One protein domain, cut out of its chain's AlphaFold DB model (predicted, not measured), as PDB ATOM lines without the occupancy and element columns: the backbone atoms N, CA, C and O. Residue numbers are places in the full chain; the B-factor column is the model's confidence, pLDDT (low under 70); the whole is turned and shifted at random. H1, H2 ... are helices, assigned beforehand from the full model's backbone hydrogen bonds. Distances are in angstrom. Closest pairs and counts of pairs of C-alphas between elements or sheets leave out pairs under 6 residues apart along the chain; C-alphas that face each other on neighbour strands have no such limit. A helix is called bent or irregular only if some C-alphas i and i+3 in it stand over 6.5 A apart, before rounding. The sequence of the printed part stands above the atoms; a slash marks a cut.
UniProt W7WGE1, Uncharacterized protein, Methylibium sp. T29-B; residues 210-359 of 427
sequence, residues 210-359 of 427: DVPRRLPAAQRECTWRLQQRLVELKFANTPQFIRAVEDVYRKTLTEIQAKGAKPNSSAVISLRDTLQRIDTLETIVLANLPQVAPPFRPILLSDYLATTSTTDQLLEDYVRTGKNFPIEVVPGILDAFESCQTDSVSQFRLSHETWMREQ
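This is residues 210 to 359 of the 427 residues of an uncharacterized protein of Methylibium sp. T29-B (UniProt W7WGE1). Look first for a long helix, H5, and a helical hairpin, H2 and H3, that lie roughly one after the other along an elongated body; H1 crosses H5 slantwise, and the short H4 packs on the first residues of H5. The tip of the hairpin makes one end of the length, and residues 354 to 359 of H5 stick out at the other. The printed part is all helix, 150 residues with five named helices, H1 to H5 in order, and no named strand. It is only just compact, close to loose, with a radius of gyration of the C-alphas of 17.5 A and spans of 63 by 36 by 28 A.

Find C-alpha 211 at (158.063, 150.882, 178.246); from there H1, residues 211 to 232, runs 32.6 A. It is irregular, but only just: C-alphas 212 and 215 are 7.0 A apart. Next come H2, residues 238 to 258, 30.4 A long, and H3, residues 266 to 288, 32.9 A long. H4 is residues 309 to 321. H5, residues 329 to 359, begins at C-alpha 329, (141.130, 141.943, 151.975), and runs 44.7 A to C-alpha 359 at (152.023, 152.023, 194.151).

H1 touches residues 337 to 349 of H5, opposite ways at a steep tilt of 43 degrees; the closest C-alphas, of Ala 218 and Ser 344, are 5.2 A apart. With residues 226 to 230 alone H1 only just touches H2, with 3 pairs of C-alphas within 8 A, the closest being Gln 227 and Thr 238 at 5.8 A. H2 and H3 form a hairpin at a shallow tilt of 20 degrees, the closest C-alphas, of Ile 242 and Glu 282, 6.5 A apart. Residues 284 to 288 of H3 touch residues 219 to 223 of H1, about perpendicular at 79 degrees, the closest C-alphas being those of Arg 220 and Asn 288, 5.5 A. Residues 274 to 281 of H3 touch residues 331 to 334 of H5, the closest C-alphas being those of Thr 274 and Pro 331, 7.1 A. Residues 311 to 315 of H4 touch residues 329 to 333 of H5, the closest C-alphas being those of Thr 311 and Val 329, 5.0 A. H4 is apart from H1, H2 and H3. In H2, H3, H4 and H5 every O i to N i+4 pair is within hydrogen-bond range; in H1, 16 of 18 are.

The two C-alphas farthest apart, of Lys 259 and Gln 359, are 63.4 A apart. The printed part has no cut. The link from H3 to H4, residues 289 to 308, is long. Confidence is under 70 at residue 236 and residues 290 to 304; the mean pLDDT of the printed part is 82.0.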
ATOM      1  N   ASP A 210     156.923 147.481 181.586       85.44
ATOM      2  CA  ASP A 210     157.824 148.622 181.378       85.44
ATOM      3  C   ASP A 210     157.853 149.021 179.897       85.44
ATOM      4  O   ASP A 210     157.683 148.171 179.021       85.44
ATOM      5  N   VAL A 211     158.107 150.305 179.607       85.75
ATOM      6  CA  VAL A 211     158.063 150.882 178.246       85.75
ATOM      7  C   VAL A 211     158.762 150.012 177.184       85.75
ATOM      8  O   VAL A 211     158.111 149.711 176.181       85.75
ATOM      9  N   PRO A 212     160.000 149.510 177.390       90.62
ATOM     10  CA  PRO A 212     160.697 148.721 176.367       90.62
ATOM     11  C   PRO A 212     160.034 147.371 176.056       90.62
ATOM     12  O   PRO A 212     160.287 146.778 175.012       90.62
ATOM     13  N   ARG A 213     159.190 146.859 176.961       87.44
ATOM     14  CA  ARG A 213     158.552 145.540 176.842       87.44
ATOM     15  C   ARG A 213     157.163 145.592 176.203       87.44
ATOM     16  O   ARG A 213     156.659 144.545 175.810       87.44
ATOM     17  N   ARG A 214     156.553 146.779 176.077       87.69
ATOM     18  CA  ARG A 214     155.160 146.936 175.614       87.69
ATOM     19  C   ARG A 214     154.981 146.571 174.145       87.69
ATOM     20  O   ARG A 214     154.113 145.768 173.833       87.69
ATOM     21  N   LEU A 215     155.811 147.126 173.259       89.19
ATOM     22  CA  LEU A 215     155.709 146.868 171.820       89.19
ATOM     23  C   LEU A 215     155.994 145.394 171.471       89.19
ATOM     24  O   LEU A 215     155.159 144.797 170.796       89.19
ATOM     25  N   PRO A 216     157.062 144.750 171.987       89.44
ATOM     26  CA  PRO A 216     157.265 143.318 171.760       89.44
ATOM     27  C   PRO A 216     156.119 142.444 172.291       89.44
ATOM     28  O   PRO A 216     155.774 141.438 171.681       89.44
ATOM     29  N   ALA A 217     155.510 142.809 173.426       85.75
ATOM     30  CA  ALA A 217     154.357 142.082 173.956       85.75
ATOM     31  C   ALA A 217     153.100 142.267 173.090       85.75
ATOM     32  O   ALA A 217     152.398 141.292 172.835       85.75
ATOM     33  N   ALA A 218     152.852 143.483 172.599       87.69
ATOM     34  CA  ALA A 218     151.759 143.778 171.676       87.69
ATOM     35  C   ALA A 218     151.920 143.028 170.346       87.69
ATOM     36  O   ALA A 218     150.964 142.443 169.851       87.69
ATOM     37  N   GLN A 219     153.139 142.978 169.804       90.06
ATOM     38  CA  GLN A 219     153.452 142.210 168.599       90.06
ATOM     39  C   GLN A 219     153.133 140.723 168.771       90.06
ATOM     40  O   GLN A 219     152.442 140.162 167.927       90.06
ATOM     41  N   ARG A 220     153.548 140.101 169.885       87.38
ATOM     42  CA  ARG A 220     153.217 138.696 170.186       87.38
ATOM     43  C   ARG A 220     151.716 138.444 170.258       87.38
ATOM     44  O   ARG A 220     151.236 137.499 169.639       87.38
ATOM     45  N   GLU A 221     150.988 139.287 170.984       85.19
ATOM     46  CA  GLU A 221     149.533 139.170 171.124       85.19
ATOM     47  C   GLU A 221     148.829 139.280 169.765       85.19
ATOM     48  O   GLU A 221     148.002 138.439 169.413       85.19
ATOM     49  N   CYS A 222     149.194 140.279 168.960       88.25
ATOM     50  CA  CYS A 222     148.576 140.486 167.654       88.25
ATOM     51  C   CYS A 222     148.960 139.396 166.646       88.25
ATOM     52  O   CYS A 222     148.112 138.982 165.857       88.25
ATOM     53  N   THR A 223     150.192 138.870 166.689       88.81
ATOM     54  CA  THR A 223     150.595 137.698 165.893       88.81
ATOM     55  C   THR A 223     149.773 136.471 166.275       88.81
ATOM     56  O   THR A 223     149.269 135.785 165.386       88.81
ATOM     57  N   TRP A 224     149.569 136.225 167.572       85.75
ATOM     58  CA  TRP A 224     148.736 135.118 168.039       85.75
ATOM     59  C   TRP A 224     147.277 135.264 167.577       85.75
ATOM     60  O   TRP A 224     146.713 134.315 167.039       85.75
ATOM     61  N   ARG A 225     146.680 136.459 167.691       85.56
ATOM     62  CA  ARG A 225     145.306 136.733 167.220       85.56
ATOM     63  C   ARG A 225     145.149 136.581 165.714       85.56
ATOM     64  O   ARG A 225     144.156 136.018 165.259       85.56
ATOM     65  N   LEU A 226     146.123 137.063 164.942       86.62
ATOM     66  CA  LEU A 226     146.154 136.872 163.493       86.62
ATOM     67  C   LEU A 226     146.220 135.379 163.151       86.62
ATOM     68  O   LEU A 226     145.481 134.914 162.289       86.62
ATOM     69  N   GLN A 227     147.055 134.613 163.857       85.31
ATOM     70  CA  GLN A 227     147.140 133.167 163.674       85.31
ATOM     71  C   GLN A 227     145.821 132.468 164.019       85.31
ATOM     72  O   GLN A 227     145.357 131.662 163.219       85.31
ATOM     73  N   GLN A 228     145.186 132.796 165.152       83.19
ATOM     74  CA  GLN A 228     143.869 132.255 165.510       83.19
ATOM     75  C   GLN A 228     142.839 132.551 164.421       83.19
ATOM     76  O   GLN A 228     142.180 131.636 163.935       83.19
ATOM     77  N   ARG A 229     142.766 133.806 163.961       82.06
ATOM     78  CA  ARG A 229     141.829 134.212 162.912       82.06
ATOM     79  C   ARG A 229     142.055 133.446 161.607       82.06
ATOM     80  O   ARG A 229     141.103 132.997 160.982       82.06
ATOM     81  N   LEU A 230     143.309 133.262 161.202       82.06
ATOM     82  CA  LEU A 230     143.647 132.499 160.000       82.06
ATOM     83  C   LEU A 230     143.326 131.005 160.148       82.06
ATOM     84  O   LEU A 230     142.840 130.400 159.194       82.06
ATOM     85  N   VAL A 231     143.530 130.421 161.333       81.50
ATOM     86  CA  VAL A 231     143.143 129.032 161.632       81.50
ATOM     87  C   VAL A 231     141.626 128.850 161.555       81.50
ATOM     88  O   VAL A 231     141.168 127.881 160.949       81.50
ATOM     89  N   GLU A 232     140.836 129.781 162.095       80.69
ATOM     90  CA  GLU A 232     139.367 129.757 161.965       80.69
ATOM     91  C   GLU A 232     138.914 129.808 160.509       80.69
ATOM     92  O   GLU A 232     138.005 129.087 160.096       80.69
ATOM     93  N   LEU A 233     139.612 130.612 159.711       75.12
ATOM     94  CA  LEU A 233     139.423 130.716 158.269       75.12
ATOM     95  C   LEU A 233     140.071 129.550 157.496       75.12
ATOM     96  O   LEU A 233     140.140 129.587 156.272       75.12
ATOM     97  N   LYS A 234     140.515 128.488 158.183       79.81
ATOM     98  CA  LYS A 234     141.084 127.256 157.610       79.81
ATOM     99  C   LYS A 234     142.377 127.447 156.810       79.81
ATOM    100  O   LYS A 234     142.727 126.593 155.994       79.81
ATOM    101  N   PHE A 235     143.129 128.514 157.062       76.50
ATOM    102  CA  PHE A 235     144.488 128.646 156.546       76.50
ATOM    103  C   PHE A 235     145.452 127.822 157.406       76.50
ATOM    104  O   PHE A 235     145.515 127.976 158.623       76.50
ATOM    105  N   ALA A 236     146.220 126.939 156.761       65.56
ATOM    106  CA  ALA A 236     147.064 125.965 157.453       65.56
ATOM    107  C   ALA A 236     148.246 126.593 158.216       65.56
ATOM    108  O   ALA A 236     148.698 126.018 159.205       65.56
ATOM    109  N   ASN A 237     148.769 127.746 157.769       77.88
ATOM    110  CA  ASN A 237     149.900 128.410 158.420       77.88
ATOM    111  C   ASN A 237     150.019 129.909 158.060       77.88
ATOM    112  O   ASN A 237     149.951 130.279 156.887       77.88
ATOM    113  N   THR A 238     150.273 130.771 159.051       81.06
ATOM    114  CA  THR A 238     150.347 132.238 158.887       81.06
ATOM    115  C   THR A 238     151.471 132.714 157.951       81.06
ATOM    116  O   THR A 238     151.178 133.526 157.078       81.06
ATOM    117  N   PRO A 239     152.726 132.216 158.011       81.81
ATOM    118  CA  PRO A 239     153.760 132.589 157.040       81.81
ATOM    119  C   PRO A 239     153.424 132.185 155.609       81.81
ATOM    120  O   PRO A 239     153.748 132.911 154.680       81.81
ATOM    121  N   GLN A 240     152.769 131.035 155.415       78.94
ATOM    122  CA  GLN A 240     152.367 130.605 154.074       78.94
ATOM    123  C   GLN A 240     151.305 131.538 153.496       78.94
ATOM    124  O   GLN A 240     151.384 131.892 152.326       78.94
ATOM    125  N   PHE A 241     150.355 131.977 154.328       83.38
ATOM    126  CA  PHE A 241     149.381 132.995 153.950       83.38
ATOM    127  C   PHE A 241     150.060 134.310 153.548       83.38
ATOM    128  O   PHE A 241     149.789 134.826 152.468       83.38
ATOM    129  N   ILE A 242     150.976 134.821 154.379       84.94
ATOM    130  CA  ILE A 242     151.674 136.090 154.121       84.94
ATOM    131  C   ILE A 242     152.465 136.025 152.808       84.94
ATOM    132  O   ILE A 242     152.322 136.917 151.979       84.94
ATOM    133  N   ARG A 243     153.210 134.939 152.567       83.88
ATOM    134  CA  ARG A 243     153.958 134.746 151.312       83.88
ATOM    135  C   ARG A 243     153.052 134.639 150.090       83.88
ATOM    136  O   ARG A 243     153.330 135.252 149.068       83.88
ATOM    137  N   ALA A 244     151.943 133.905 150.195       81.50
ATOM    138  CA  ALA A 244     150.982 133.799 149.098       81.50
ATOM    139  C   ALA A 244     150.374 135.167 148.742       81.50
ATOM    140  O   ALA A 244     150.185 135.478 147.568       81.50
ATOM    141  N   VAL A 245     150.096 135.995 149.751       84.69
ATOM    142  CA  VAL A 245     149.640 137.376 149.570       84.69
ATOM    143  C   VAL A 245     150.719 138.231 148.904       84.69
ATOM    144  O   VAL A 245     150.435 138.934 147.933       84.69
ATOM    145  N   GLU A 246     151.952 138.155 149.395       88.12
ATOM    146  CA  GLU A 246     153.093 138.888 148.851       88.12
ATOM    147  C   GLU A 246     153.318 138.571 147.364       88.12
ATOM    148  O   GLU A 246     153.406 139.488 146.544       88.12
ATOM    149  N   ASP A 247     153.316 137.287 146.994       86.69
ATOM    150  CA  ASP A 247     153.476 136.822 145.613       86.69
ATOM    151  C   ASP A 247     152.395 137.392 144.687       86.69
ATOM    152  O   ASP A 247     152.687 137.848 143.575       86.69
ATOM    153  N   VAL A 248     151.140 137.412 145.152       86.06
ATOM    154  CA  VAL A 248     150.017 137.986 144.402       86.06
ATOM    155  C   VAL A 248     150.238 139.482 144.170       86.06
ATOM    156  O   VAL A 248     150.143 139.938 143.030       86.06
ATOM    157  N   TYR A 249     150.609 140.240 145.204       87.88
ATOM    158  CA  TYR A 249     150.869 141.679 145.081       87.88
ATOM    159  C   TYR A 249     152.074 141.995 144.188       87.88
ATOM    160  O   TYR A 249     152.001 142.914 143.364       87.88
ATOM    161  N   ARG A 250     153.168 141.227 144.296       90.19
ATOM    162  CA  ARG A 250     154.344 141.373 143.420       90.19
ATOM    163  C   ARG A 250     153.963 141.123 141.963       90.19
ATOM    164  O   ARG A 250     154.299 141.936 141.102       90.19
ATOM    165  N   LYS A 251     153.193 140.065 141.690       90.25
ATOM    166  CA  LYS A 251     152.701 139.751 140.342       90.25
ATOM    167  C   LYS A 251     151.796 140.853 139.789       90.25
ATOM    168  O   LYS A 251     152.012 141.306 138.666       90.25
ATOM    169  N   THR A 252     150.830 141.335 140.573       87.31
ATOM    170  CA  THR A 252     149.938 142.435 140.170       87.31
ATOM    171  C   THR A 252     150.715 143.714 139.865       87.31
ATOM    172  O   THR A 252     150.439 144.380 138.864       87.31
ATOM    173  N   LEU A 253     151.724 144.041 140.677       89.12
ATOM    174  CA  LEU A 253     152.601 145.183 140.430       89.12
ATOM    175  C   LEU A 253     153.347 145.037 139.094       89.12
ATOM    176  O   LEU A 253     153.343 145.976 138.295       89.12
ATOM    177  N   THR A 254     153.926 143.864 138.818       91.00
ATOM    178  CA  THR A 254     154.605 143.581 137.543       91.00
ATOM    179  C   THR A 254     153.652 143.679 136.350       91.00
ATOM    180  O   THR A 254     153.998 144.293 135.343       91.00
ATOM    181  N   GLU A 255     152.437 143.136 136.449       91.12
ATOM    182  CA  GLU A 255     151.442 143.183 135.369       91.12
ATOM    183  C   GLU A 255     150.978 144.612 135.053       91.12
ATOM    184  O   GLU A 255     150.847 144.985 133.886       91.12
ATOM    185  N   ILE A 256     150.741 145.431 136.079       87.69
ATOM    186  CA  ILE A 256     150.325 146.830 135.910       87.69
ATOM    187  C   ILE A 256     151.465 147.664 135.306       87.69
ATOM    188  O   ILE A 256     151.226 148.491 134.423       87.69
ATOM    189  N   GLN A 257     152.710 147.410 135.717       88.00
ATOM    190  CA  GLN A 257     153.892 148.039 135.121       88.00
ATOM    191  C   GLN A 257     154.093 147.616 133.660       88.00
ATOM    192  O   GLN A 257     154.336 148.472 132.811       88.00
ATOM    193  N   ALA A 258     153.911 146.331 133.338       90.38
ATOM    194  CA  ALA A 258     153.985 145.820 131.967       90.38
ATOM    195  C   ALA A 258     152.912 146.431 131.047       90.38
ATOM    196  O   ALA A 258     153.141 146.602 129.852       90.38
ATOM    197  N   LYS A 259     151.762 146.830 131.606       91.19
ATOM    198  CA  LYS A 259     150.695 147.568 130.904       91.19
ATOM    199  C   LYS A 259     150.962 149.077 130.775       91.19
ATOM    200  O   LYS A 259     150.083 149.813 130.330       91.19
ATOM    201  N   GLY A 260     152.153 149.553 131.142       90.38
ATOM    202  CA  GLY A 260     152.579 150.942 130.946       90.38
ATOM    203  C   GLY A 260     152.139 151.917 132.042       90.38
ATOM    204  O   GLY A 260     152.157 153.131 131.826       90.38
ATOM    205  N   ALA A 261     151.739 151.430 133.222       88.56
ATOM    206  CA  ALA A 261     151.424 152.311 134.342       88.56
ATOM    207  C   ALA A 261     152.656 153.111 134.791       88.56
ATOM    208  O   ALA A 261     153.747 152.569 134.982       88.56
ATOM    209  N   LYS A 262     152.478 154.420 135.006       89.12
ATOM    210  CA  LYS A 262     153.564 155.291 135.471       89.12
ATOM    211  C   LYS A 262     154.011 154.878 136.887       89.12
ATOM    212  O   LYS A 262     153.141 154.655 137.736       89.12
ATOM    213  N   PRO A 263     155.326 154.879 137.193       84.44
ATOM    214  CA  PRO A 263     155.856 154.513 138.515       84.44
ATOM    215  C   PRO A 263     155.305 155.326 139.697       84.44
ATOM    216  O   PRO A 263     155.301 154.833 140.823       84.44
ATOM    217  N   ASN A 264     154.835 156.547 139.426       88.56
ATOM    218  CA  ASN A 264     154.274 157.478 140.410       88.56
ATOM    219  C   ASN A 264     152.738 157.546 140.352       88.56
ATOM    220  O   ASN A 264     152.137 158.482 140.873       88.56
ATOM    221  N   SER A 265     152.087 156.607 139.660       90.19
ATOM    222  CA  SER A 265     150.628 156.506 139.707       90.19
ATOM    223  C   SER A 265     150.174 156.072 141.103       90.19
ATOM    224  O   SER A 265     150.855 155.289 141.766       90.19
ATOM    225  N   SER A 266     149.009 156.557 141.538       87.31
ATOM    226  CA  SER A 266     148.435 156.226 142.851       87.31
ATOM    227  C   SER A 266     148.310 154.716 143.075       87.31
ATOM    228  O   SER A 266     148.608 154.233 144.162       87.31
ATOM    229  N   ALA A 267     147.952 153.962 142.030       83.75
ATOM    230  CA  ALA A 267     147.864 152.505 142.073       83.75
ATOM    231  C   ALA A 267     149.224 151.836 142.343       83.75
ATOM    232  O   ALA A 267     149.319 150.948 143.184       83.75
ATOM    233  N   VAL A 268     150.293 152.281 141.670       86.81
ATOM    234  CA  VAL A 268     151.646 151.728 141.864       86.81
ATOM    235  C   VAL A 268     152.207 152.094 143.240       86.81
ATOM    236  O   VAL A 268     152.857 151.259 143.867       86.81
ATOM    237  N   ILE A 269     151.943 153.311 143.724       89.06
ATOM    238  CA  ILE A 269     152.352 153.753 145.066       89.06
ATOM    239  C   ILE A 269     151.645 152.912 146.135       89.06
ATOM    240  O   ILE A 269     152.314 152.287 146.948       89.06
ATOM    241  N   SER A 270     150.316 152.791 146.064       87.25
ATOM    242  CA  SER A 270     149.528 152.009 147.026       87.25
ATOM    243  C   SER A 270     149.940 150.530 147.077       87.25
ATOM    244  O   SER A 270     150.042 149.957 148.163       87.25
ATOM    245  N   LEU A 271     150.245 149.912 145.927       87.44
ATOM    246  CA  LEU A 271     150.759 148.537 145.878       87.44
ATOM    247  C   LEU A 271     152.142 148.408 146.529       87.44
ATOM    248  O   LEU A 271     152.378 147.442 147.253       87.44
ATOM    249  N   ARG A 272     153.045 149.370 146.299       89.56
ATOM    250  CA  ARG A 272     154.383 149.375 146.912       89.56
ATOM    251  C   ARG A 272     154.303 149.551 148.427       89.56
ATOM    252  O   ARG A 272     154.962 148.808 149.146       89.56
ATOM    253  N   ASP A 273     153.470 150.476 148.892       90.06
ATOM    254  CA  ASP A 273     153.250 150.710 150.321       90.06
ATOM    255  C   ASP A 273     152.663 149.458 150.986       90.06
ATOM    256  O   ASP A 273     153.105 149.047 152.057       90.06
ATOM    257  N   THR A 274     151.716 148.791 150.317       90.12
ATOM    258  CA  THR A 274     151.134 147.535 150.813       90.12
ATOM    259  C   THR A 274     152.179 146.422 150.892       90.12
ATOM    260  O   THR A 274     152.250 145.743 151.910       90.12
ATOM    261  N   LEU A 275     153.036 146.263 149.875       91.31
ATOM    262  CA  LEU A 275     154.145 145.300 149.903       91.31
ATOM    263  C   LEU A 275     155.116 145.571 151.057       91.31
ATOM    264  O   LEU A 275     155.474 144.651 151.780       91.31
ATOM    265  N   GLN A 276     155.479 146.830 151.297       92.88
ATOM    266  CA  GLN A 276     156.348 147.186 152.421       92.88
ATOM    267  C   GLN A 276     155.707 146.856 153.784       92.88
ATOM    268  O   GLN A 276     156.389 146.413 154.715       92.88
ATOM    269  N   ARG A 277     154.388 147.053 153.914       92.00
ATOM    270  CA  ARG A 277     153.630 146.660 155.113       92.00
ATOM    271  C   ARG A 277     153.571 145.137 155.273       92.00
ATOM    272  O   ARG A 277     153.716 144.654 156.394       92.00
ATOM    273  N   ILE A 278     153.431 144.386 154.177       90.88
ATOM    274  CA  ILE A 278     153.491 142.915 154.168       90.88
ATOM    275  C   ILE A 278     154.869 142.424 154.635       90.88
ATOM    276  O   ILE A 278     154.919 141.606 155.550       90.88
ATOM    277  N   ASP A 279     155.968 142.972 154.107       90.12
ATOM    278  CA  ASP A 279     157.339 142.606 154.512       90.12
ATOM    279  C   ASP A 279     157.568 142.858 156.019       90.12
ATOM    280  O   ASP A 279     158.174 142.059 156.745       90.12
ATOM    281  N   THR A 280     157.028 143.974 156.520       90.31
ATOM    282  CA  THR A 280     157.067 144.316 157.950       90.31
ATOM    283  C   THR A 280     156.268 143.308 158.778       90.31
ATOM    284  O   THR A 280     156.753 142.832 159.810       90.31
ATOM    285  N   LEU A 281     155.062 142.949 158.328       89.56
ATOM    286  CA  LEU A 281     154.226 141.941 158.979       89.56
ATOM    287  C   LEU A 281     154.914 140.571 158.994       89.56
ATOM    288  O   LEU A 281     154.921 139.929 160.044       89.56
ATOM    289  N   GLU A 282     155.516 140.132 157.883       90.00
ATOM    290  CA  GLU A 282     156.240 138.856 157.812       90.00
ATOM    291  C   GLU A 282     157.366 138.821 158.847       90.00
ATOM    292  O   GLU A 282     157.446 137.888 159.647       90.00
ATOM    293  N   THR A 283     158.177 139.880 158.899       90.75
ATOM    294  CA  THR A 283     159.278 140.010 159.862       90.75
ATOM    295  C   THR A 283     158.778 139.887 161.304       90.75
ATOM    296  O   THR A 283     159.346 139.140 162.105       90.75
ATOM    297  N   ILE A 284     157.684 140.580 161.643       89.06
ATOM    298  CA  ILE A 284     157.082 140.532 162.982       89.06
ATOM    299  C   ILE A 284     156.537 139.135 163.285       89.06
ATOM    300  O   ILE A 284     156.767 138.607 164.373       89.06
ATOM    301  N   VAL A 285     155.824 138.520 162.345       87.25
ATOM    302  CA  VAL A 285     155.216 137.198 162.528       87.25
ATOM    303  C   VAL A 285     156.291 136.127 162.710       87.25
ATOM    304  O   VAL A 285     156.219 135.355 163.665       87.25
ATOM    305  N   LEU A 286     157.324 136.113 161.865       87.19
ATOM    306  CA  LEU A 286     158.441 135.169 161.970       87.19
ATOM    307  C   LEU A 286     159.192 135.304 163.299       87.19
ATOM    308  O   LEU A 286     159.550 134.294 163.903       87.19
ATOM    309  N   ALA A 287     159.371 136.531 163.794       87.00
ATOM    310  CA  ALA A 287     160.022 136.775 165.079       87.00
ATOM    311  C   ALA A 287     159.204 136.283 166.293       87.00
ATOM    312  O   ALA A 287     159.779 136.041 167.355       87.00
ATOM    313  N   ASN A 288     157.878 136.134 166.161       84.19
ATOM    314  CA  ASN A 288     156.973 135.873 167.289       84.19
ATOM    315  C   ASN A 288     156.240 134.515 167.238       84.19
ATOM    316  O   ASN A 288     155.721 134.081 168.263       84.19
ATOM    317  N   LEU A 289     156.256 133.806 166.104       74.25
ATOM    318  CA  LEU A 289     155.652 132.474 165.909       74.25
ATOM    319  C   LEU A 289     156.046 131.364 166.902       74.25
ATOM    320  O   LEU A 289     155.170 130.582 167.268       74.25
ATOM    321  N   PRO A 290     157.314 131.225 167.342       61.19
ATOM    322  CA  PRO A 290     157.695 130.130 168.238       61.19
ATOM    323  C   PRO A 290     157.247 130.334 169.694       61.19
ATOM    324  O   PRO A 290     157.544 129.492 170.541       61.19
ATOM    325  N   GLN A 291     156.572 131.440 170.023       59.09
ATOM    326  CA  GLN A 291     156.197 131.751 171.400       59.09
ATOM    327  C   GLN A 291     154.749 131.345 171.696       59.09
ATOM    328  O   GLN A 291     153.823 131.682 170.963       59.09
ATOM    329  N   VAL A 292     154.562 130.618 172.803       53.12
ATOM    330  CA  VAL A 292     153.244 130.325 173.391       53.12
ATOM    331  C   VAL A 292     152.518 131.649 173.648       53.12
ATOM    332  O   VAL A 292     153.169 132.635 174.007       53.12
ATOM    333  N   ALA A 293     151.191 131.670 173.458       55.59
ATOM    334  CA  ALA A 293     150.343 132.830 173.737       55.59
ATOM    335  C   ALA A 293     150.785 133.518 175.041       55.59
ATOM    336  O   ALA A 293     151.046 132.817 176.028       55.59
ATOM    337  N   PRO A 294     150.914 134.856 175.070       53.62
ATOM    338  CA  PRO A 294     151.329 135.528 176.288       53.62
ATOM    339  C   PRO A 294     150.372 135.152 177.437       53.62
ATOM    340  O   PRO A 294     149.171 134.996 177.218       53.62
ATOM    341  N   PRO A 295     150.860 135.042 178.688       53.56
ATOM    342  CA  PRO A 295     150.023 134.725 179.853       53.56
ATOM    343  C   PRO A 295     148.972 135.807 180.164       53.56
ATOM    344  O   PRO A 295     148.203 135.683 181.112       53.56
ATOM    345  N   PHE A 296     148.945 136.886 179.382       57.41
ATOM    346  CA  PHE A 296     148.030 137.999 179.504       57.41
ATOM    347  C   PHE A 296     147.150 138.085 178.259       57.41
ATOM    348  O   PHE A 296     147.668 138.272 177.162       57.41
ATOM    349  N   ARG A 297     145.830 138.031 178.457       57.38
ATOM    350  CA  ARG A 297     144.852 138.492 177.470       57.38
ATOM    351  C   ARG A 297     144.504 139.945 177.807       57.38
ATOM    352  O   ARG A 297     143.972 140.181 178.896       57.38
ATOM    353  N   PRO A 298     144.812 140.917 176.938       54.84
ATOM    354  CA  PRO A 298     144.327 142.277 177.101       54.84
ATOM    355  C   PRO A 298     142.803 142.306 177.204       54.84
ATOM    356  O   PRO A 298     142.126 141.424 176.673       54.84
ATOM    357  N   ILE A 299     142.259 143.332 177.864       53.31
ATOM    358  CA  ILE A 299     140.815 143.610 177.879       53.31
ATOM    359  C   ILE A 299     140.467 144.213 176.511       53.31
ATOM    360  O   ILE A 299     140.121 145.383 176.379       53.31
ATOM    361  N   LEU A 300     140.676 143.448 175.449       53.34
ATOM    362  CA  LEU A 300     140.147 143.737 174.129       53.34
ATOM    363  C   LEU A 300     138.805 143.014 174.048       53.34
ATOM    364  O   LEU A 300     138.704 141.845 174.407       53.34
ATOM    365  N   LEU A 301     137.767 143.737 173.630       49.56
ATOM    366  CA  LEU A 301     136.376 143.264 173.604       49.56
ATOM    367  C   LEU A 301     136.133 142.113 172.606       49.56
ATOM    368  O   LEU A 301     135.054 141.530 172.615       49.56
ATOM    369  N   SER A 302     137.115 141.777 171.764       54.06
ATOM    370  CA  SER A 302     137.084 140.633 170.850       54.06
ATOM    371  C   SER A 302     138.216 139.657 171.167       54.06
ATOM    372  O   SER A 302     139.324 140.084 171.481       54.06
ATOM    373  N   ASP A 303     137.980 138.351 171.030       58.50
ATOM    374  CA  ASP A 303     139.031 137.316 171.105       58.50
ATOM    375  C   ASP A 303     139.895 137.252 169.823       58.50
ATOM    376  O   ASP A 303     140.923 136.578 169.781       58.50
ATOM    377  N   TYR A 304     139.515 138.009 168.787       62.31
ATOM    378  CA  TYR A 304     140.116 137.975 167.452       62.31
ATOM    379  C   TYR A 304     140.590 139.350 166.994       62.31
ATOM    380  O   TYR A 304     140.220 140.381 167.565       62.31
ATOM    381  N   LEU A 305     141.408 139.348 165.939       75.88
ATOM    382  CA  LEU A 305     141.747 140.547 165.182       75.88
ATOM    383  C   LEU A 305     140.457 141.131 164.586       75.88
ATOM    384  O   LEU A 305     139.789 140.453 163.808       75.88
ATOM    385  N   ALA A 306     140.082 142.349 164.975       75.00
ATOM    386  CA  ALA A 306     138.852 142.979 164.504       75.00
ATOM    387  C   ALA A 306     139.040 143.511 163.074       75.00
ATOM    388  O   ALA A 306     139.545 144.614 162.865       75.00
ATOM    389  N   THR A 307     138.661 142.704 162.091       78.12
ATOM    390  CA  THR A 307     138.573 143.082 160.679       78.12
ATOM    391  C   THR A 307     137.216 143.722 160.368       78.12
ATOM    392  O   THR A 307     136.276 143.655 161.160       78.12
ATOM    393  N   THR A 308     137.103 144.414 159.229       79.44
ATOM    394  CA  THR A 308     135.807 144.978 158.810       79.44
ATOM    395  C   THR A 308     134.862 143.867 158.345       79.44
ATOM    396  O   THR A 308     135.319 142.851 157.824       79.44
ATOM    397  N   SER A 309     133.544 144.087 158.430       78.56
ATOM    398  CA  SER A 309     132.547 143.125 157.927       78.56
ATOM    399  C   SER A 309     132.749 142.782 156.447       78.56
ATOM    400  O   SER A 309     132.493 141.659 156.029       78.56
ATOM    401  N   THR A 310     133.246 143.737 155.653       82.69
ATOM    402  CA  THR A 310     133.588 143.535 154.240       82.69
ATOM    403  C   THR A 310     134.795 142.610 154.081       82.69
ATOM    404  O   THR A 310     134.773 141.700 153.258       82.69
ATOM    405  N   THR A 311     135.841 142.822 154.883       82.00
ATOM    406  CA  THR A 311     137.040 141.969 154.915       82.00
ATOM    407  C   THR A 311     136.675 140.537 155.313       82.00
ATOM    408  O   THR A 311     137.136 139.594 154.677       82.00
ATOM    409  N   ASP A 312     135.806 140.384 156.313       79.94
ATOM    410  CA  ASP A 312     135.325 139.081 156.780       79.94
ATOM    411  C   ASP A 312     134.521 138.347 155.710       79.94
ATOM    412  O   ASP A 312     134.802 137.188 155.414       79.94
ATOM    413  N   GLN A 313     133.577 139.038 155.069       82.94
ATOM    414  CA  GLN A 313     132.748 138.452 154.021       82.94
ATOM    415  C   GLN A 313     133.584 137.972 152.824       82.94
ATOM    416  O   GLN A 313     133.366 136.876 152.313       82.94
ATOM    417  N   LEU A 314     134.573 138.763 152.398       82.69
ATOM    418  CA  LEU A 314     135.470 138.391 151.300       82.69
ATOM    419  C   LEU A 314     136.361 137.190 151.660       82.69
ATOM    420  O   LEU A 314     136.598 136.323 150.817       82.69
ATOM    421  N   LEU A 315     136.832 137.108 152.910       78.62
ATOM    422  CA  LEU A 315     137.588 135.955 153.407       78.62
ATOM    423  C   LEU A 315     136.729 134.689 153.451       78.62
ATOM    424  O   LEU A 315     137.166 133.640 152.981       78.62
ATOM    425  N   GLU A 316     135.504 134.780 153.966       81.56
ATOM    426  CA  GLU A 316     134.560 133.660 153.998       81.56
ATOM    427  C   GLU A 316     134.201 133.176 152.587       81.56
ATOM    428  O   GLU A 316     134.177 131.969 152.327       81.56
ATOM    429  N   ASP A 317     133.987 134.103 151.650       82.88
ATOM    430  CA  ASP A 317     133.722 133.790 150.247       82.88
ATOM    431  C   ASP A 317     134.898 133.068 149.585       82.88
ATOM    432  O   ASP A 317     134.690 132.081 148.868       82.88
ATOM    433  N   TYR A 318     136.130 133.498 149.858       80.31
ATOM    434  CA  TYR A 318     137.330 132.811 149.386       80.31
ATOM    435  C   TYR A 318     137.428 131.390 149.952       80.31
ATOM    436  O   TYR A 318     137.587 130.436 149.190       80.31
ATOM    437  N   VAL A 319     137.259 131.225 151.267       79.50
ATOM    438  CA  VAL A 319     137.309 129.912 151.933       79.50
ATOM    439  C   VAL A 319     136.225 128.974 151.399       79.50
ATOM    440  O   VAL A 319     136.461 127.778 151.223       79.50
ATOM    441  N   ARG A 320     135.033 129.506 151.106       81.50
ATOM    442  CA  ARG A 320     133.900 128.739 150.579       81.50
ATOM    443  C   ARG A 320     134.078 128.334 149.118       81.50
ATOM    444  O   ARG A 320     133.685 127.233 148.742       81.50
ATOM    445  N   THR A 321     134.589 129.233 148.282       82.50
ATOM    446  CA  THR A 321     134.622 129.032 146.824       82.50
ATOM    447  C   THR A 321     135.949 128.482 146.315       82.50
ATOM    448  O   THR A 321     135.979 127.907 145.226       82.50
ATOM    449  N   GLY A 322     137.041 128.673 147.062       74.69
ATOM    450  CA  GLY A 322     138.405 128.330 146.654       74.69
ATOM    451  C   GLY A 322     138.901 129.098 145.423       74.69
ATOM    452  O   GLY A 322     139.943 128.756 144.864       74.69
ATOM    453  N   LYS A 323     138.156 130.109 144.955       74.56
ATOM    454  CA  LYS A 323     138.481 130.879 143.750       74.56
ATOM    455  C   LYS A 323     139.180 132.167 144.149       74.56
ATOM    456  O   LYS A 323     138.626 132.885 144.962       74.56
ATOM    457  N   ASN A 324     140.341 132.424 143.531       71.00
ATOM    458  CA  ASN A 324     141.165 133.644 143.557       71.00
ATOM    459  C   ASN A 324     141.185 134.417 144.885       71.00
ATOM    460  O   ASN A 324     140.194 135.002 145.300       71.00
ATOM    461  N   PHE A 325     142.358 134.494 145.506       74.50
ATOM    462  CA  PHE A 325     142.521 135.246 146.743       74.50
ATOM    463  C   PHE A 325     142.111 136.728 146.561       74.50
ATOM    464  O   PHE A 325     142.662 137.383 145.670       74.50
ATOM    465  N   PRO A 326     141.161 137.257 147.358       80.38
ATOM    466  CA  PRO A 326     140.683 138.630 147.226       80.38
ATOM    467  C   PRO A 326     141.745 139.594 147.755       80.38
ATOM    468  O   PRO A 326     141.915 139.775 148.960       80.38
ATOM    469  N   ILE A 327     142.482 140.214 146.836       78.88
ATOM    470  CA  ILE A 327     143.562 141.169 147.125       78.88
ATOM    471  C   ILE A 327     143.044 142.315 148.013       78.88
ATOM    472  O   ILE A 327     143.747 142.794 148.898       78.88
ATOM    473  N   GLU A 328     141.777 142.690 147.847       81.69
ATOM    474  CA  GLU A 328     141.079 143.760 148.563       81.69
ATOM    475  C   GLU A 328     140.982 143.536 150.082       81.69
ATOM    476  O   GLU A 328     140.757 144.480 150.838       81.69
ATOM    477  N   VAL A 329     141.167 142.300 150.550       82.62
ATOM    478  CA  VAL A 329     141.130 141.943 151.975       82.62
ATOM    479  C   VAL A 329     142.406 142.351 152.708       82.62
ATOM    480  O   VAL A 329     142.366 142.652 153.904       82.62
ATOM    481  N   VAL A 330     143.545 142.365 152.017       84.88
ATOM    482  CA  VAL A 330     144.872 142.494 152.637       84.88
ATOM    483  C   VAL A 330     145.070 143.828 153.349       84.88
ATOM    484  O   VAL A 330     145.529 143.793 154.492       84.88
ATOM    485  N   PRO A 331     144.675 144.987 152.781       84.75
ATOM    486  CA  PRO A 331     144.733 146.248 153.510       84.75
ATOM    487  C   PRO A 331     143.934 146.192 154.816       84.75
ATOM    488  O   PRO A 331     144.434 146.616 155.848       84.75
ATOM    489  N   GLY A 332     142.753 145.561 154.806       85.06
ATOM    490  CA  GLY A 332     141.927 145.396 156.005       85.06
ATOM    491  C   GLY A 332     142.575 144.529 157.089       85.06
ATOM    492  O   GLY A 332     142.433 144.829 158.272       85.06
ATOM    493  N   ILE A 333     143.320 143.482 156.712       86.44
ATOM    494  CA  ILE A 333     144.088 142.660 157.665       86.44
ATOM    495  C   ILE A 333     145.270 143.450 158.243       86.44
ATOM    496  O   ILE A 333     145.512 143.386 159.448       86.44
ATOM    497  N   LEU A 334     145.996 144.195 157.403       89.06
ATOM    498  CA  LEU A 334     147.131 145.018 157.833       89.06
ATOM    499  C   LEU A 334     146.682 146.132 158.786       89.06
ATOM    500  O   LEU A 334     147.266 146.290 159.857       89.06
ATOM    501  N   ASP A 335     145.601 146.835 158.445       88.38
ATOM    502  CA  ASP A 335     145.011 147.884 159.280       88.38
ATOM    503  C   ASP A 335     144.538 147.311 160.627       88.38
ATOM    504  O   ASP A 335     144.808 147.883 161.685       88.38
ATOM    505  N   ALA A 336     143.893 146.139 160.618       87.19
ATOM    506  CA  ALA A 336     143.461 145.461 161.839       87.19
ATOM    507  C   ALA A 336     144.650 145.016 162.715       87.19
ATOM    508  O   ALA A 336     144.574 145.077 163.946       87.19
ATOM    509  N   PHE A 337     145.767 144.604 162.108       90.00
ATOM    510  CA  PHE A 337     146.989 144.233 162.822       90.00
ATOM    511  C   PHE A 337     147.684 145.437 163.469       90.00
ATOM    512  O   PHE A 337     148.032 145.386 164.649       90.00
ATOM    513  N   GLU A 338     147.842 146.536 162.735       90.00
ATOM    514  CA  GLU A 338     148.423 147.783 163.251       90.00
ATOM    515  C   GLU A 338     147.546 148.419 164.342       90.00
ATOM    516  O   GLU A 338     148.052 148.885 165.371       90.00
ATOM    517  N   SER A 339     146.222 148.373 164.162       88.38
ATOM    518  CA  SER A 339     145.250 148.798 165.172       88.38
ATOM    519  C   SER A 339     145.387 147.965 166.452       88.38
ATOM    520  O   SER A 339     145.584 148.516 167.537       88.38
ATOM    521  N   CYS A 340     145.439 146.632 166.323       88.31
ATOM    522  CA  CYS A 340     145.680 145.727 167.447       88.31
ATOM    523  C   CYS A 340     146.960 146.082 168.221       88.31
ATOM    524  O   CYS A 340     146.959 146.072 169.456       88.31
ATOM    525  N   GLN A 341     148.055 146.409 167.523       90.00
ATOM    526  CA  GLN A 341     149.315 146.779 168.173       90.00
ATOM    527  C   GLN A 341     149.181 148.083 168.962       90.00
ATOM    528  O   GLN A 341     149.608 148.151 170.118       90.00
ATOM    529  N   THR A 342     148.571 149.098 168.353       88.62
ATOM    530  CA  THR A 342     148.358 150.417 168.963       88.62
ATOM    531  C   THR A 342     147.495 150.316 170.220       88.62
ATOM    532  O   THR A 342     147.850 150.858 171.276       88.62
ATOM    533  N   ASP A 343     146.405 149.555 170.138       85.81
ATOM    534  CA  ASP A 343     145.497 149.321 171.255       85.81
ATOM    535  C   ASP A 343     146.184 148.528 172.366       85.81
ATOM    536  O   ASP A 343     146.162 148.936 173.528       85.81
ATOM    537  N   SER A 344     146.882 147.444 172.021       85.69
ATOM    538  CA  SER A 344     147.598 146.613 172.994       85.69
ATOM    539  C   SER A 344     148.672 147.411 173.741       85.69
ATOM    540  O   SER A 344     148.744 147.356 174.970       85.69
ATOM    541  N   VAL A 345     149.477 148.223 173.039       89.38
ATOM    542  CA  VAL A 345     150.466 149.119 173.670       89.38
ATOM    543  C   VAL A 345     149.787 150.116 174.609       89.38
ATOM    544  O   VAL A 345     150.279 150.350 175.719       89.38
ATOM    545  N   SER A 346     148.652 150.680 174.194       85.69
ATOM    546  CA  SER A 346     147.872 151.606 175.017       85.69
ATOM    547  C   SER A 346     147.333 150.934 176.277       85.69
ATOM    548  O   SER A 346     147.418 151.522 177.356       85.69
ATOM    549  N   GLN A 347     146.871 149.687 176.183       83.75
ATOM    550  CA  GLN A 347     146.414 148.912 177.336       83.75
ATOM    551  C   GLN A 347     147.553 148.553 178.293       83.75
ATOM    552  O   GLN A 347     147.407 148.741 179.501       83.75
ATOM    553  N   PHE A 348     148.713 148.121 177.786       86.56
ATOM    554  CA  PHE A 348     149.894 147.894 178.629       86.56
ATOM    555  C   PHE A 348     150.343 149.176 179.336       86.56
ATOM    556  O   PHE A 348     150.718 149.150 180.510       86.56
ATOM    557  N   ARG A 349     150.279 150.323 178.645       87.62
ATOM    558  CA  ARG A 349     150.560 151.632 179.243       87.62
ATOM    559  C   ARG A 349     149.568 151.959 180.354       87.62
ATOM    560  O   ARG A 349     150.008 152.278 181.452       87.62
ATOM    561  N   LEU A 350     148.268 151.856 180.086       84.88
ATOM    562  CA  LEU A 350     147.219 152.142 181.066       84.88
ATOM    563  C   LEU A 350     147.324 151.226 182.287       84.88
ATOM    564  O   LEU A 350     147.233 151.706 183.413       84.88
ATOM    565  N   SER A 351     147.578 149.932 182.082       81.62
ATOM    566  CA  SER A 351     147.792 148.974 183.169       81.62
ATOM    567  C   SER A 351     149.010 149.346 184.015       81.62
ATOM    568  O   SER A 351     148.916 149.400 185.239       81.62
ATOM    569  N   HIS A 352     150.132 149.691 183.378       87.00
ATOM    570  CA  HIS A 352     151.336 150.126 184.082       87.00
ATOM    571  C   HIS A 352     151.135 151.445 184.837       87.00
ATOM    572  O   HIS A 352     151.560 151.564 185.979       87.00
ATOM    573  N   GLU A 353     150.500 152.448 184.227       86.94
ATOM    574  CA  GLU A 353     150.198 153.727 184.882       86.94
ATOM    575  C   GLU A 353     149.231 153.551 186.054       86.94
ATOM    576  O   GLU A 353     149.435 154.154 187.107       86.94
ATOM    577  N   THR A 354     148.210 152.707 185.897       83.31
ATOM    578  CA  THR A 354     147.249 152.381 186.960       83.31
ATOM    579  C   THR A 354     147.956 151.693 188.113       83.31
ATOM    580  O   THR A 354     147.868 152.168 189.242       83.31
ATOM    581  N   TRP A 355     148.749 150.661 187.822       84.81
ATOM    582  CA  TRP A 355     149.561 149.991 188.830       84.81
ATOM    583  C   TRP A 355     150.515 150.972 189.522       84.81
ATOM    584  O   TRP A 355     150.544 151.026 190.742       84.81
ATOM    585  N   MET A 356     151.228 151.834 188.789       84.00
ATOM    586  CA  MET A 356     152.114 152.842 189.391       84.00
ATOM    587  C   MET A 356     151.366 153.832 190.295       84.00
ATOM    588  O   MET A 356     151.863 154.170 191.368       84.00
ATOM    589  N   ARG A 357     150.159 154.275 189.913       80.19
ATOM    590  CA  ARG A 357     149.297 155.098 190.785       80.19
ATOM    591  C   ARG A 357     148.858 154.324 192.030       80.19
ATOM    592  O   ARG A 357     148.806 154.890 193.118       80.19
ATOM    593  N   GLU A 358     148.593 153.028 191.898       75.44
ATOM    594  CA  GLU A 358     148.347 152.126 193.028       75.44
ATOM    595  C   GLU A 358     149.612 151.851 193.861       75.44
ATOM    596  O   GLU A 358     149.525 151.452 195.021       75.44
ATOM    597  N   GLN A 359     150.808 152.096 193.345       78.12
ATOM    598  CA  GLN A 359     152.023 152.023 194.151       78.12
ATOM    599  C   GLN A 359     152.336 153.344 194.865       78.12
ATOM    600  O   GLN A 359     153.117 153.335 195.813       78.12
TER     601      GLN A 359